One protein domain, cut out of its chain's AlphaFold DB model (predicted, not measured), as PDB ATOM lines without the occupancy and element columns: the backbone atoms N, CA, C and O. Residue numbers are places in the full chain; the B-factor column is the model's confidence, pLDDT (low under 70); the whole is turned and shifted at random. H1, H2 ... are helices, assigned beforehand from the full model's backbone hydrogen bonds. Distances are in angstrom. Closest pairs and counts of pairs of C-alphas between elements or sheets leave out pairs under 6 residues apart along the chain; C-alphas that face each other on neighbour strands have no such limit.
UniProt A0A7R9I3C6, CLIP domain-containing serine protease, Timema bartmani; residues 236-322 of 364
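What this domain is: This is residues 236 to 322 of the 364 residues of the protein "CLIP domain-containing serine protease" of Timema bartmani (UniProt A0A7R9I3C6). The long last helix, H6, runs along one side as a spine, with H1 packed about perpendicular on its residues 309 to 318, H2 making a corner with its last turns and H5 making a corner at its start. H3 sits near the middle of the whole, in the angle between H2 and H6, with H4 near it, while residues 257 to 263, of which 257 belongs to H2, stick out. The printed part has 87 residues with six named helices, H1 to H6 in that order, and no named strand: the class is all helix. It is compact, with a radius of gyration of the C-alphas of 12.6 A, and spans 34 by 27 by 23 A.

Where its parts are: Find C-alpha 236 at (-12.111, 12.030, -160.983), where H1 begins; it runs to residue 242. H2, residues 246 to 257, follows and is 15.8 A long from first to last C-alpha. Go on to H3, residues 270 to 276, which begins at C-alpha 270 at (-8.224, 19.009, -151.514). H4 is residues 279 to 285, and H5 is residues 296 to 300. H6, residues 303 to 322, runs 28.2 A to C-alpha 322 at (-13.052, 0.315, -154.603).

How they stand to each other: The helix packing is mostly crossed, with the touching helices set at large angles. Look first at H1 and H6, which touch about perpendicular, at 83 degrees; their closest C-alphas, of Gly 236 and Glu 314, are 4.1 A apart. H1 and H2 only just touch, with 3 pairs of C-alphas within 8 A, and only at the corner, closest at Phe 240 and Tyr 247, 6.3 A. H2 touches H6 with residues 246 to 250 alone, closest at the C-alphas of Pro 246 and Glu 320, 6.7 A, at 78 degrees, about perpendicular. H2 and H3 only just touch, with 3 pairs of C-alphas within 8 A, closest at Leu 251 and Ser 270, 6.4 A, at a steep tilt of 63 degrees, the same way. H3 is close to H6 but not clearly touching, with the C-alphas of Val 274 and Thr 313 7.8 A apart. H3 and H4 meet only through their link. H4 is close to H6 but not clearly touching, at Leu 281 and Ile 312, 7.7 A between C-alphas. H5 and H6 touch only at the corner, closest at Ile 299 and Arg 305, 5.2 A. H5 is apart from H1, H2, H3 and H4. Each O i to N i+4 pair is within hydrogen-bond range in H1, H3, H5 and H6; in H2 it is 7 of 8 and in H4 2 of 3.

The domain as a whole: The C-alphas of Gly 260 and Val 301, the two farthest apart, are 35.9 A from each other. The printed part has no cut. The link from H2 to H3, 12 residues, is long. Mean pLDDT of the printed part is 71.4; look for values under 70 at residues 246 to 263, 268, 270 and 277 to 289.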
ATOM      1  N   GLY A 236     -12.900  11.778-162.186       80.31
ATOM      2  CA  GLY A 236     -12.111  12.030-160.983       80.31
ATOM      3  C   GLY A 236     -11.707  13.493-160.826       80.31
ATOM      4  O   GLY A 236     -11.921  14.070-159.756       80.31
ATOM      5  N   LEU A 237     -11.206  14.125-161.888       82.56
ATOM      6  CA  LEU A 237     -10.824  15.538-161.853       82.56
ATOM      7  C   LEU A 237     -12.032  16.451-161.679       82.56
ATOM      8  O   LEU A 237     -11.985  17.411-160.907       82.56
ATOM      9  N   VAL A 238     -13.151  16.123-162.324       78.38
ATOM     10  CA  VAL A 238     -14.413  16.853-162.143       78.38
ATOM     11  C   VAL A 238     -14.868  16.784-160.692       78.38
ATOM     12  O   VAL A 238     -15.161  17.813-160.083       78.38
ATOM     13  N   GLN A 239     -14.893  15.591-160.098       77.88
ATOM     14  CA  GLN A 239     -15.269  15.410-158.695       77.88
ATOM     15  C   GLN A 239     -14.310  16.136-157.744       77.88
ATOM     16  O   GLN A 239     -14.752  16.725-156.755       77.88
ATOM     17  N   PHE A 240     -13.015  16.152-158.068       79.94
ATOM     18  CA  PHE A 240     -12.004  16.899-157.332       79.94
ATOM     19  C   PHE A 240     -12.265  18.414-157.368       79.94
ATOM     20  O   PHE A 240     -12.397  19.034-156.312       79.94
ATOM     21  N   ILE A 241     -12.402  18.998-158.564       76.69
ATOM     22  CA  ILE A 241     -12.615  20.442-158.763       76.69
ATOM     23  C   ILE A 241     -13.933  20.889-158.127       76.69
ATOM     24  O   ILE A 241     -13.986  21.885-157.406       76.69
ATOM     25  N   THR A 242     -15.006  20.139-158.370       74.31
ATOM     26  CA  THR A 242     -16.345  20.463-157.862       74.31
ATOM     27  C   THR A 242     -16.491  20.160-156.368       74.31
ATOM     28  O   THR A 242     -17.440  20.617-155.732       74.31
ATOM     29  N   ARG A 243     -15.545  19.421-155.771       74.38
ATOM     30  CA  ARG A 243     -15.628  18.887-154.402       74.38
ATOM     31  C   ARG A 243     -16.882  18.028-154.181       74.38
ATOM     32  O   ARG A 243     -17.404  17.969-153.064       74.38
ATOM     33  N   HIS A 244     -17.367  17.366-155.230       71.50
ATOM     34  CA  HIS A 244     -18.493  16.434-155.179       71.50
ATOM     35  C   HIS A 244     -18.020  14.972-155.140       71.50
ATOM     36  O   HIS A 244     -16.841  14.652-155.276       71.50
ATOM     37  N   GLY A 245     -18.961  14.060-154.892       70.50
ATOM     38  CA  GLY A 245     -18.682  12.628-154.861       70.50
ATOM     39  C   GLY A 245     -17.845  12.188-153.645       70.50
ATOM     40  O   GLY A 245     -17.916  12.813-152.579       70.50
ATOM     41  N   PRO A 246     -17.073  11.091-153.758       62.25
ATOM     42  CA  PRO A 246     -16.341  10.511-152.632       62.25
ATOM     43  C   PRO A 246     -15.305  11.476-152.034       62.25
ATOM     44  O   PRO A 246     -14.985  11.365-150.853       62.25
ATOM     45  N   TYR A 247     -14.848  12.477-152.790       67.81
ATOM     46  CA  TYR A 247     -13.832  13.438-152.359       67.81
ATOM     47  C   TYR A 247     -14.216  14.238-151.121       67.81
ATOM     48  O   TYR A 247     -13.378  14.420-150.242       67.81
ATOM     49  N   ARG A 248     -15.471  14.685-150.998       62.75
ATOM     50  CA  ARG A 248     -15.872  15.533-149.864       62.75
ATOM     51  C   ARG A 248     -15.777  14.798-148.530       62.75
ATOM     52  O   ARG A 248     -15.299  15.362-147.553       62.75
ATOM     53  N   ALA A 249     -16.250  13.555-148.487       61.38
ATOM     54  CA  ALA A 249     -16.232  12.750-147.271       61.38
ATOM     55  C   ALA A 249     -14.839  12.167-147.010       61.38
ATOM     56  O   ALA A 249     -14.405  12.114-145.863       61.38
ATOM     57  N   VAL A 250     -14.128  11.756-148.062       59.59
ATOM     58  CA  VAL A 250     -12.853  11.048-147.937       59.59
ATOM     59  C   VAL A 250     -11.679  11.991-147.744       59.59
ATOM     60  O   VAL A 250     -10.869  11.700-146.879       59.59
ATOM     61  N   LEU A 251     -11.540  13.096-148.482       58.66
ATOM     62  CA  LEU A 251     -10.423  14.019-148.227       58.66
ATOM     63  C   LEU A 251     -10.515  14.574-146.808       58.66
ATOM     64  O   LEU A 251      -9.513  14.641-146.109       58.66
ATOM     65  N   PHE A 252     -11.731  14.852-146.341       56.31
ATOM     66  CA  PHE A 252     -11.962  15.240-144.959       56.31
ATOM     67  C   PHE A 252     -11.603  14.108-143.976       56.31
ATOM     68  O   PHE A 252     -10.871  14.339-143.021       56.31
ATOM     69  N   HIS A 253     -12.038  12.863-144.217       58.00
ATOM     70  CA  HIS A 253     -11.753  11.742-143.307       58.00
ATOM     71  C   HIS A 253     -10.303  11.248-143.331       58.00
ATOM     72  O   HIS A 253      -9.735  10.977-142.280       58.00
ATOM     73  N   ARG A 254      -9.701  11.106-144.510       57.34
ATOM     74  CA  ARG A 254      -8.356  10.557-144.705       57.34
ATOM     75  C   ARG A 254      -7.289  11.547-144.252       57.34
ATOM     76  O   ARG A 254      -6.284  11.119-143.698       57.34
ATOM     77  N   CYS A 255      -7.551  12.848-144.382       52.69
ATOM     78  CA  CYS A 255      -6.665  13.856-143.814       52.69
ATOM     79  C   CYS A 255      -6.801  14.025-142.302       52.69
ATOM     80  O   CYS A 255      -5.853  14.459-141.661       52.69
ATOM     81  N   LEU A 256      -7.943  13.668-141.714       50.03
ATOM     82  CA  LEU A 256      -8.122  13.770-140.266       50.03
ATOM     83  C   LEU A 256      -7.748  12.494-139.500       50.03
ATOM     84  O   LEU A 256      -7.444  12.604-138.317       50.03
ATOM     85  N   MET A 257      -7.780  11.309-140.123       49.25
ATOM     86  CA  MET A 257      -7.745  10.044-139.367       49.25
ATOM     87  C   MET A 257      -6.554   9.112-139.638       49.25
ATOM     88  O   MET A 257      -6.196   8.376-138.725       49.25
ATOM     89  N   ASP A 258      -5.941   9.098-140.831       49.91
ATOM     90  CA  ASP A 258      -5.040   7.987-141.223       49.91
ATOM     91  C   ASP A 258      -3.535   8.307-141.203       49.91
ATOM     92  O   ASP A 258      -2.710   7.398-141.286       49.91
ATOM     93  N   THR A 259      -3.138   9.570-141.063       48.31
ATOM     94  CA  THR A 259      -1.724   9.941-140.923       48.31
ATOM     95  C   THR A 259      -1.554  10.705-139.623       48.31
ATOM     96  O   THR A 259      -1.985  11.852-139.495       48.31
ATOM     97  N   GLY A 260      -0.967  10.039-138.625       49.06
ATOM     98  CA  GLY A 260      -0.546  10.694-137.393       49.06
ATOM     99  C   GLY A 260       0.269  11.942-137.731       49.06
ATOM    100  O   GLY A 260       1.206  11.846-138.511       49.06
ATOM    101  N   SER A 261      -0.145  13.086-137.182       49.91
ATOM    102  CA  SER A 261       0.489  14.406-137.322       49.91
ATOM    103  C   SER A 261       0.919  14.769-138.748       49.91
ATOM    104  O   SER A 261       2.034  14.490-139.186       49.91
ATOM    105  N   TRP A 262       0.057  15.473-139.479       63.09
ATOM    106  CA  TRP A 262       0.517  16.247-140.630       63.09
ATOM    107  C   TRP A 262       1.401  17.385-140.096       63.09
ATOM    108  O   TRP A 262       0.896  18.436-139.699       63.09
ATOM    109  N   ASP A 263       2.721  17.193-140.079       62.00
ATOM    110  CA  ASP A 263       3.693  18.170-139.554       62.00
ATOM    111  C   ASP A 263       3.789  19.466-140.389       62.00
ATOM    112  O   ASP A 263       4.577  20.360-140.086       62.00
ATOM    113  N   CYS A 264       2.965  19.626-141.432       73.25
ATOM    114  CA  CYS A 264       2.897  20.865-142.204       73.25
ATOM    115  C   CYS A 264       2.144  21.996-141.474       73.25
ATOM    116  O   CYS A 264       2.249  23.153-141.886       73.25
ATOM    117  N   GLY A 265       1.374  21.686-140.416       79.12
ATOM    118  CA  GLY A 265       0.638  22.670-139.610       79.12
ATOM    119  C   GLY A 265      -0.479  23.420-140.354       79.12
ATOM    120  O   GLY A 265      -0.955  24.449-139.867       79.12
ATOM    121  N   ARG A 266      -0.887  22.947-141.539       73.00
ATOM    122  CA  ARG A 266      -1.948  23.544-142.366       73.00
ATOM    123  C   ARG A 266      -3.217  22.695-142.317       73.00
ATOM    124  O   ARG A 266      -3.163  21.485-142.129       73.00
ATOM    125  N   GLU A 267      -4.365  23.345-142.499       72.88
ATOM    126  CA  GLU A 267      -5.645  22.647-142.640       72.88
ATOM    127  C   GLU A 267      -5.637  21.826-143.941       72.88
ATOM    128  O   GLU A 267      -5.267  22.362-144.992       72.88
ATOM    129  N   PRO A 268      -6.018  20.540-143.904       67.25
ATOM    130  CA  PRO A 268      -5.957  19.701-145.085       67.25
ATOM    131  C   PRO A 268      -7.083  20.057-146.052       67.25
ATOM    132  O   PRO A 268      -8.252  19.727-145.844       67.25
ATOM    133  N   THR A 269      -6.725  20.727-147.140       73.31
ATOM    134  CA  THR A 269      -7.635  20.970-148.258       73.31
ATOM    135  C   THR A 269      -7.392  19.960-149.379       73.31
ATOM    136  O   THR A 269      -6.327  19.349-149.461       73.31
ATOM    137  N   SER A 270      -8.371  19.787-150.273       68.56
ATOM    138  CA  SER A 270      -8.224  19.009-151.514       68.56
ATOM    139  C   SER A 270      -6.957  19.393-152.276       68.56
ATOM    140  O   SER A 270      -6.200  18.537-152.724       68.56
ATOM    141  N   GLU A 271      -6.707  20.693-152.367       70.38
ATOM    142  CA  GLU A 271      -5.566  21.269-153.064       70.38
ATOM    143  C   GLU A 271      -4.257  20.954-152.337       70.38
ATOM    144  O   GLU A 271      -3.284  20.599-152.987       70.38
ATOM    145  N   HIS A 272      -4.234  21.006-151.001       74.25
ATOM    146  CA  HIS A 272      -3.054  20.632-150.218       74.25
ATOM    147  C   HIS A 272      -2.673  19.159-150.439       74.25
ATOM    148  O   HIS A 272      -1.509  18.850-150.683       74.25
ATOM    149  N   VAL A 273      -3.654  18.251-150.443       73.06
ATOM    150  CA  VAL A 273      -3.416  16.815-150.670       73.06
ATOM    151  C   VAL A 273      -2.873  16.549-152.071       73.06
ATOM    152  O   VAL A 273      -1.909  15.804-152.224       73.06
ATOM    153  N   VAL A 274      -3.490  17.152-153.088       73.75
ATOM    154  CA  VAL A 274      -3.168  16.858-154.489       73.75
ATOM    155  C   VAL A 274      -1.952  17.631-154.995       73.75
ATOM    156  O   VAL A 274      -1.222  17.098-155.816       73.75
ATOM    157  N   LEU A 275      -1.699  18.854-154.523       76.25
ATOM    158  CA  LEU A 275      -0.606  19.694-155.035       76.25
ATOM    159  C   LEU A 275       0.634  19.694-154.140       76.25
ATOM    160  O   LEU A 275       1.746  19.840-154.645       76.25
ATOM    161  N   GLU A 276       0.470  19.566-152.821       70.88
ATOM    162  CA  GLU A 276       1.595  19.630-151.876       70.88
ATOM    163  C   GLU A 276       2.028  18.242-151.379       70.88
ATOM    164  O   GLU A 276       3.181  18.081-150.988       70.88
ATOM    165  N   PHE A 277       1.148  17.235-151.450       67.56
ATOM    166  CA  PHE A 277       1.399  15.869-150.964       67.56
ATOM    167  C   PHE A 277       1.413  14.790-152.058       67.56
ATOM    168  O   PHE A 277       1.455  13.587-151.760       67.56
ATOM    169  N   ALA A 278       1.458  15.224-153.324       60.81
ATOM    170  CA  ALA A 278       1.583  14.348-154.480       60.81
ATOM    171  C   ALA A 278       2.811  13.440-154.402       60.81
ATOM    172  O   ALA A 278       2.728  12.339-154.903       60.81
ATOM    173  N   GLU A 279       3.898  13.800-153.712       59.44
ATOM    174  CA  GLU A 279       5.131  12.990-153.647       59.44
ATOM    175  C   GLU A 279       4.882  11.530-153.186       59.44
ATOM    176  O   GLU A 279       5.482  10.574-153.693       59.44
ATOM    177  N   SER A 280       3.927  11.319-152.271       60.88
ATOM    178  CA  SER A 280       3.534   9.972-151.812       60.88
ATOM    179  C   SER A 280       2.693   9.181-152.831       60.88
ATOM    180  O   SER A 280       2.595   7.957-152.746       60.88
ATOM    181  N   LEU A 281       2.082   9.874-153.792       58.41
ATOM    182  CA  LEU A 281       1.294   9.327-154.900       58.41
ATOM    183  C   LEU A 281       2.134   9.203-156.178       58.41
ATOM    184  O   LEU A 281       2.094   8.164-156.821       58.41
ATOM    185  N   GLU A 282       2.962  10.195-156.492       56.25
ATOM    186  CA  GLU A 282       3.941  10.237-157.581       56.25
ATOM    187  C   GLU A 282       4.893   9.042-157.499       56.25
ATOM    188  O   GLU A 282       5.102   8.358-158.499       56.25
ATOM    189  N   SER A 283       5.377   8.709-156.296       58.94
ATOM    190  CA  SER A 283       6.185   7.501-156.056       58.94
ATOM    191  C   SER A 283       5.411   6.195-156.272       58.94
ATOM    192  O   SER A 283       5.991   5.200-156.697       58.94
ATOM    193  N   ARG A 284       4.093   6.180-156.032       58.16
ATOM    194  CA  ARG A 284       3.232   5.016-156.316       58.16
ATOM    195  C   ARG A 284       2.856   4.903-157.791       58.16
ATOM    196  O   ARG A 284       2.467   3.821-158.221       58.16
ATOM    197  N   MET A 285       2.960   5.996-158.541       59.84
ATOM    198  CA  MET A 285       2.527   6.096-159.935       59.84
ATOM    199  C   MET A 285       3.693   6.271-160.925       59.84
ATOM    200  O   MET A 285       3.453   6.303-162.127       59.84
ATOM    201  N   ASN A 286       4.947   6.325-160.449       62.34
ATOM    202  CA  ASN A 286       6.165   6.560-161.244       62.34
ATOM    203  C   ASN A 286       6.128   7.851-162.085       62.34
ATOM    204  O   ASN A 286       6.614   7.880-163.217       62.34
ATOM    205  N   LEU A 287       5.555   8.928-161.550       60.00
ATOM    206  CA  LEU A 287       5.405  10.185-162.288       60.00
ATOM    207  C   LEU A 287       6.578  11.124-161.965       60.00
ATOM    208  O   LEU A 287       6.892  11.351-160.803       60.00
ATOM    209  N   GLN A 288       7.253  11.635-163.003       56.09
ATOM    210  CA  GLN A 288       8.462  12.473-162.876       56.09
ATOM    211  C   GLN A 288       8.188  13.984-162.914       56.09
ATOM    212  O   GLN A 288       9.119  14.776-162.775       56.09
ATOM    213  N   ILE A 289       6.942  14.401-163.143       63.53
ATOM    214  CA  ILE A 289       6.587  15.817-163.271       63.53
ATOM    215  C   ILE A 289       6.069  16.297-161.911       63.53
ATOM    216  O   ILE A 289       4.963  15.921-161.531       63.53
ATOM    217  N   PRO A 290       6.818  17.133-161.172       70.00
ATOM    218  CA  PRO A 290       6.327  17.661-159.911       70.00
ATOM    219  C   PRO A 290       5.204  18.668-160.177       70.00
ATOM    220  O   PRO A 290       5.411  19.686-160.842       70.00
ATOM    221  N   LEU A 291       4.020  18.427-159.606       74.50
ATOM    222  CA  LEU A 291       2.981  19.466-159.498       74.50
ATOM    223  C   LEU A 291       3.355  20.530-158.453       74.50
ATOM    224  O   LEU A 291       2.827  21.647-158.464       74.50
ATOM    225  N   LYS A 292       4.322  20.216-157.585       70.81
ATOM    226  CA  LYS A 292       4.835  21.104-156.543       70.81
ATOM    227  C   LYS A 292       5.337  22.425-157.136       70.81
ATOM    228  O   LYS A 292       6.040  22.445-158.138       70.81
ATOM    229  N   ALA A 293       4.975  23.533-156.490       71.50
ATOM    230  CA  ALA A 293       5.292  24.904-156.916       71.50
ATOM    231  C   ALA A 293       4.687  25.342-158.269       71.50
ATOM    232  O   ALA A 293       5.007  26.424-158.764       71.50
ATOM    233  N   THR A 294       3.773  24.556-158.840       76.31
ATOM    234  CA  THR A 294       3.075  24.918-160.075       76.31
ATOM    235  C   THR A 294       1.806  25.699-159.740       76.31
ATOM    236  O   THR A 294       1.011  25.282-158.899       76.31
ATOM    237  N   THR A 295       1.594  26.858-160.367       76.69
ATOM    238  CA  THR A 295       0.322  27.582-160.198       76.69
ATOM    239  C   THR A 295      -0.784  26.879-160.982       76.69
ATOM    240  O   THR A 295      -0.510  26.246-161.998       76.69
ATOM    241  N   VAL A 296      -2.044  27.042-160.567       73.12
ATOM    242  CA  VAL A 296      -3.201  26.479-161.291       73.12
ATOM    243  C   VAL A 296      -3.166  26.862-162.769       73.12
ATOM    244  O   VAL A 296      -3.345  26.007-163.623       73.12
ATOM    245  N   TYR A 297      -2.838  28.118-163.083       74.56
ATOM    246  CA  TYR A 297      -2.671  28.572-164.464       74.56
ATOM    247  C   TYR A 297      -1.675  27.709-165.249       74.56
ATOM    248  O   TYR A 297      -2.006  27.244-166.331       74.56
ATOM    249  N   HIS A 298      -0.493  27.441-164.686       80.12
ATOM    250  CA  HIS A 298       0.520  26.600-165.326       80.12
ATOM    251  C   HIS A 298       0.091  25.139-165.480       80.12
ATOM    252  O   HIS A 298       0.663  24.457-166.314       80.12
ATOM    253  N   ILE A 299      -0.868  24.655-164.687       82.75
ATOM    254  CA  ILE A 299      -1.462  23.326-164.873       82.75
ATOM    255  C   ILE A 299      -2.481  23.361-166.016       82.75
ATOM    256  O   ILE A 299      -2.507  22.451-166.830       82.75
ATOM    257  N   LEU A 300      -3.300  24.415-166.098       78.81
ATOM    258  CA  LEU A 300      -4.347  24.545-167.119       78.81
ATOM    259  C   LEU A 300      -3.795  24.752-168.534       78.81
ATOM    260  O   LEU A 300      -4.418  24.318-169.496       78.81
ATOM    261  N   VAL A 301      -2.660  25.440-168.674       80.31
ATOM    262  CA  VAL A 301      -2.065  25.743-169.991       80.31
ATOM    263  C   VAL A 301      -1.066  24.692-170.476       80.31
ATOM    264  O   VAL A 301      -0.651  24.738-171.630       80.31
ATOM    265  N   ASP A 302      -0.652  23.773-169.606       86.44
ATOM    266  CA  ASP A 302       0.327  22.730-169.906       86.44
ATOM    267  C   ASP A 302      -0.398  21.384-169.994       86.44
ATOM    268  O   ASP A 302      -0.892  20.857-168.997       86.44
ATOM    269  N   VAL A 303      -0.482  20.844-171.211       85.44
ATOM    270  CA  VAL A 303      -1.229  19.613-171.510       85.44
ATOM    271  C   VAL A 303      -0.702  18.424-170.707       85.44
ATOM    272  O   VAL A 303      -1.497  17.596-170.252       85.44
ATOM    273  N   ASP A 304       0.610  18.347-170.482       87.00
ATOM    274  CA  ASP A 304       1.224  17.238-169.754       87.00
ATOM    275  C   ASP A 304       0.883  17.328-168.264       87.00
ATOM    276  O   ASP A 304       0.503  16.334-167.642       87.00
ATOM    277  N   ARG A 305       0.933  18.535-167.690       86.12
ATOM    278  CA  ARG A 305       0.550  18.772-166.288       86.12
ATOM    279  C   ARG A 305      -0.942  18.612-166.043       86.12
ATOM    280  O   ARG A 305      -1.321  18.116-164.983       86.12
ATOM    281  N   TRP A 306      -1.783  19.019-166.988       86.50
ATOM    282  CA  TRP A 306      -3.217  18.766-166.911       86.50
ATOM    283  C   TRP A 306      -3.506  17.268-166.931       86.50
ATOM    284  O   TRP A 306      -4.175  16.771-166.031       86.50
ATOM    285  N   SER A 307      -2.946  16.543-167.904       86.56
ATOM    286  CA  SER A 307      -3.121  15.089-168.031       86.56
ATOM    287  C   SER A 307      -2.629  14.352-166.786       86.56
ATOM    288  O   SER A 307      -3.236  13.380-166.340       86.56
ATOM    289  N   LEU A 308      -1.548  14.847-166.183       86.31
ATOM    290  CA  LEU A 308      -1.025  14.346-164.921       86.31
ATOM    291  C   LEU A 308      -1.989  14.578-163.753       86.31
ATOM    292  O   LEU A 308      -2.277  13.641-163.008       86.31
ATOM    293  N   LEU A 309      -2.470  15.813-163.578       86.06
ATOM    294  CA  LEU A 309      -3.445  16.142-162.540       86.06
ATOM    295  C   LEU A 309      -4.698  15.273-162.706       86.06
ATOM    296  O   LEU A 309      -5.180  14.701-161.728       86.06
ATOM    297  N   ASP A 310      -5.167  15.132-163.943       87.25
ATOM    298  CA  ASP A 310      -6.319  14.320-164.302       87.25
ATOM    299  C   ASP A 310      -6.124  12.854-163.896       87.25
ATOM    300  O   ASP A 310      -6.913  12.316-163.118       87.25
ATOM    301  N   ALA A 311      -5.004  12.243-164.289       86.62
ATOM    302  CA  ALA A 311      -4.663  10.866-163.938       86.62
ATOM    303  C   ALA A 311      -4.541  10.639-162.418       86.62
ATOM    304  O   ALA A 311      -5.047   9.640-161.899       86.62
ATOM    305  N   ILE A 312      -3.900  11.563-161.689       84.62
ATOM    306  CA  ILE A 312      -3.777  11.491-160.223       84.62
ATOM    307  C   ILE A 312      -5.161  11.528-159.582       84.62
ATOM    308  O   ILE A 312      -5.464  10.725-158.695       84.62
ATOM    309  N   THR A 313      -6.012  12.455-160.022       85.12
ATOM    310  CA  THR A 313      -7.370  12.532-159.497       85.12
ATOM    311  C   THR A 313      -8.168  11.279-159.851       85.12
ATOM    312  O   THR A 313      -8.730  10.681-158.945       85.12
ATOM    313  N   GLU A 314      -8.147  10.775-161.083       87.12
ATOM    314  CA  GLU A 314      -8.894   9.564-161.449       87.12
ATOM    315  C   GLU A 314      -8.489   8.332-160.625       87.12
ATOM    316  O   GLU A 314      -9.352   7.598-160.141       87.12
ATOM    317  N   GLU A 315      -7.196   8.127-160.375       85.19
ATOM    318  CA  GLU A 315      -6.734   7.006-159.548       85.19
ATOM    319  C   GLU A 315      -7.111   7.177-158.067       85.19
ATOM    320  O   GLU A 315      -7.508   6.208-157.411       85.19
ATOM    321  N   LEU A 316      -7.114   8.410-157.547       82.31
ATOM    322  CA  LEU A 316      -7.694   8.699-156.232       82.31
ATOM    323  C   LEU A 316      -9.194   8.379-156.193       82.31
ATOM    324  O   LEU A 316      -9.654   7.730-155.249       82.31
ATOM    325  N   ALA A 317      -9.955   8.788-157.211       82.62
ATOM    326  CA  ALA A 317     -11.386   8.511-157.298       82.62
ATOM    327  C   ALA A 317     -11.653   7.001-157.336       82.62
ATOM    328  O   ALA A 317     -12.501   6.494-156.598       82.62
ATOM    329  N   LYS A 318     -10.907   6.270-158.167       86.50
ATOM    330  CA  LYS A 318     -10.999   4.818-158.335       86.50
ATOM    331  C   LYS A 318     -10.702   4.067-157.044       86.50
ATOM    332  O   LYS A 318     -11.525   3.258-156.620       86.50
ATOM    333  N   HIS A 319      -9.598   4.392-156.374       83.25
ATOM    334  CA  HIS A 319      -9.236   3.784-155.091       83.25
ATOM    335  C   HIS A 319     -10.346   3.943-154.043       83.25
ATOM    336  O   HIS A 319     -10.635   3.028-153.267       83.25
ATOM    337  N   GLU A 320     -11.017   5.094-154.026       81.00
ATOM    338  CA  GLU A 320     -12.118   5.343-153.097       81.00
ATOM    339  C   GLU A 320     -13.422   4.648-153.504       81.00
ATOM    340  O   GLU A 320     -14.139   4.139-152.636       81.00
ATOM    341  N   ARG A 321     -13.707   4.530-154.807       84.12
ATOM    342  CA  ARG A 321     -14.799   3.676-155.300       84.12
ATOM    343  C   ARG A 321     -14.588   2.224-154.869       84.12
ATOM    344  O   ARG A 321     -15.517   1.616-154.337       84.12
ATOM    345  N   ASP A 322     -13.374   1.695-154.989       86.19
ATOM    346  CA  ASP A 322     -13.052   0.315-154.603       86.19
ATOM    347  C   ASP A 322     -13.203   0.081-153.095       86.19
ATOM    348  O   ASP A 322     -13.791  -0.919-152.658       86.19
TER     349      ASP A 322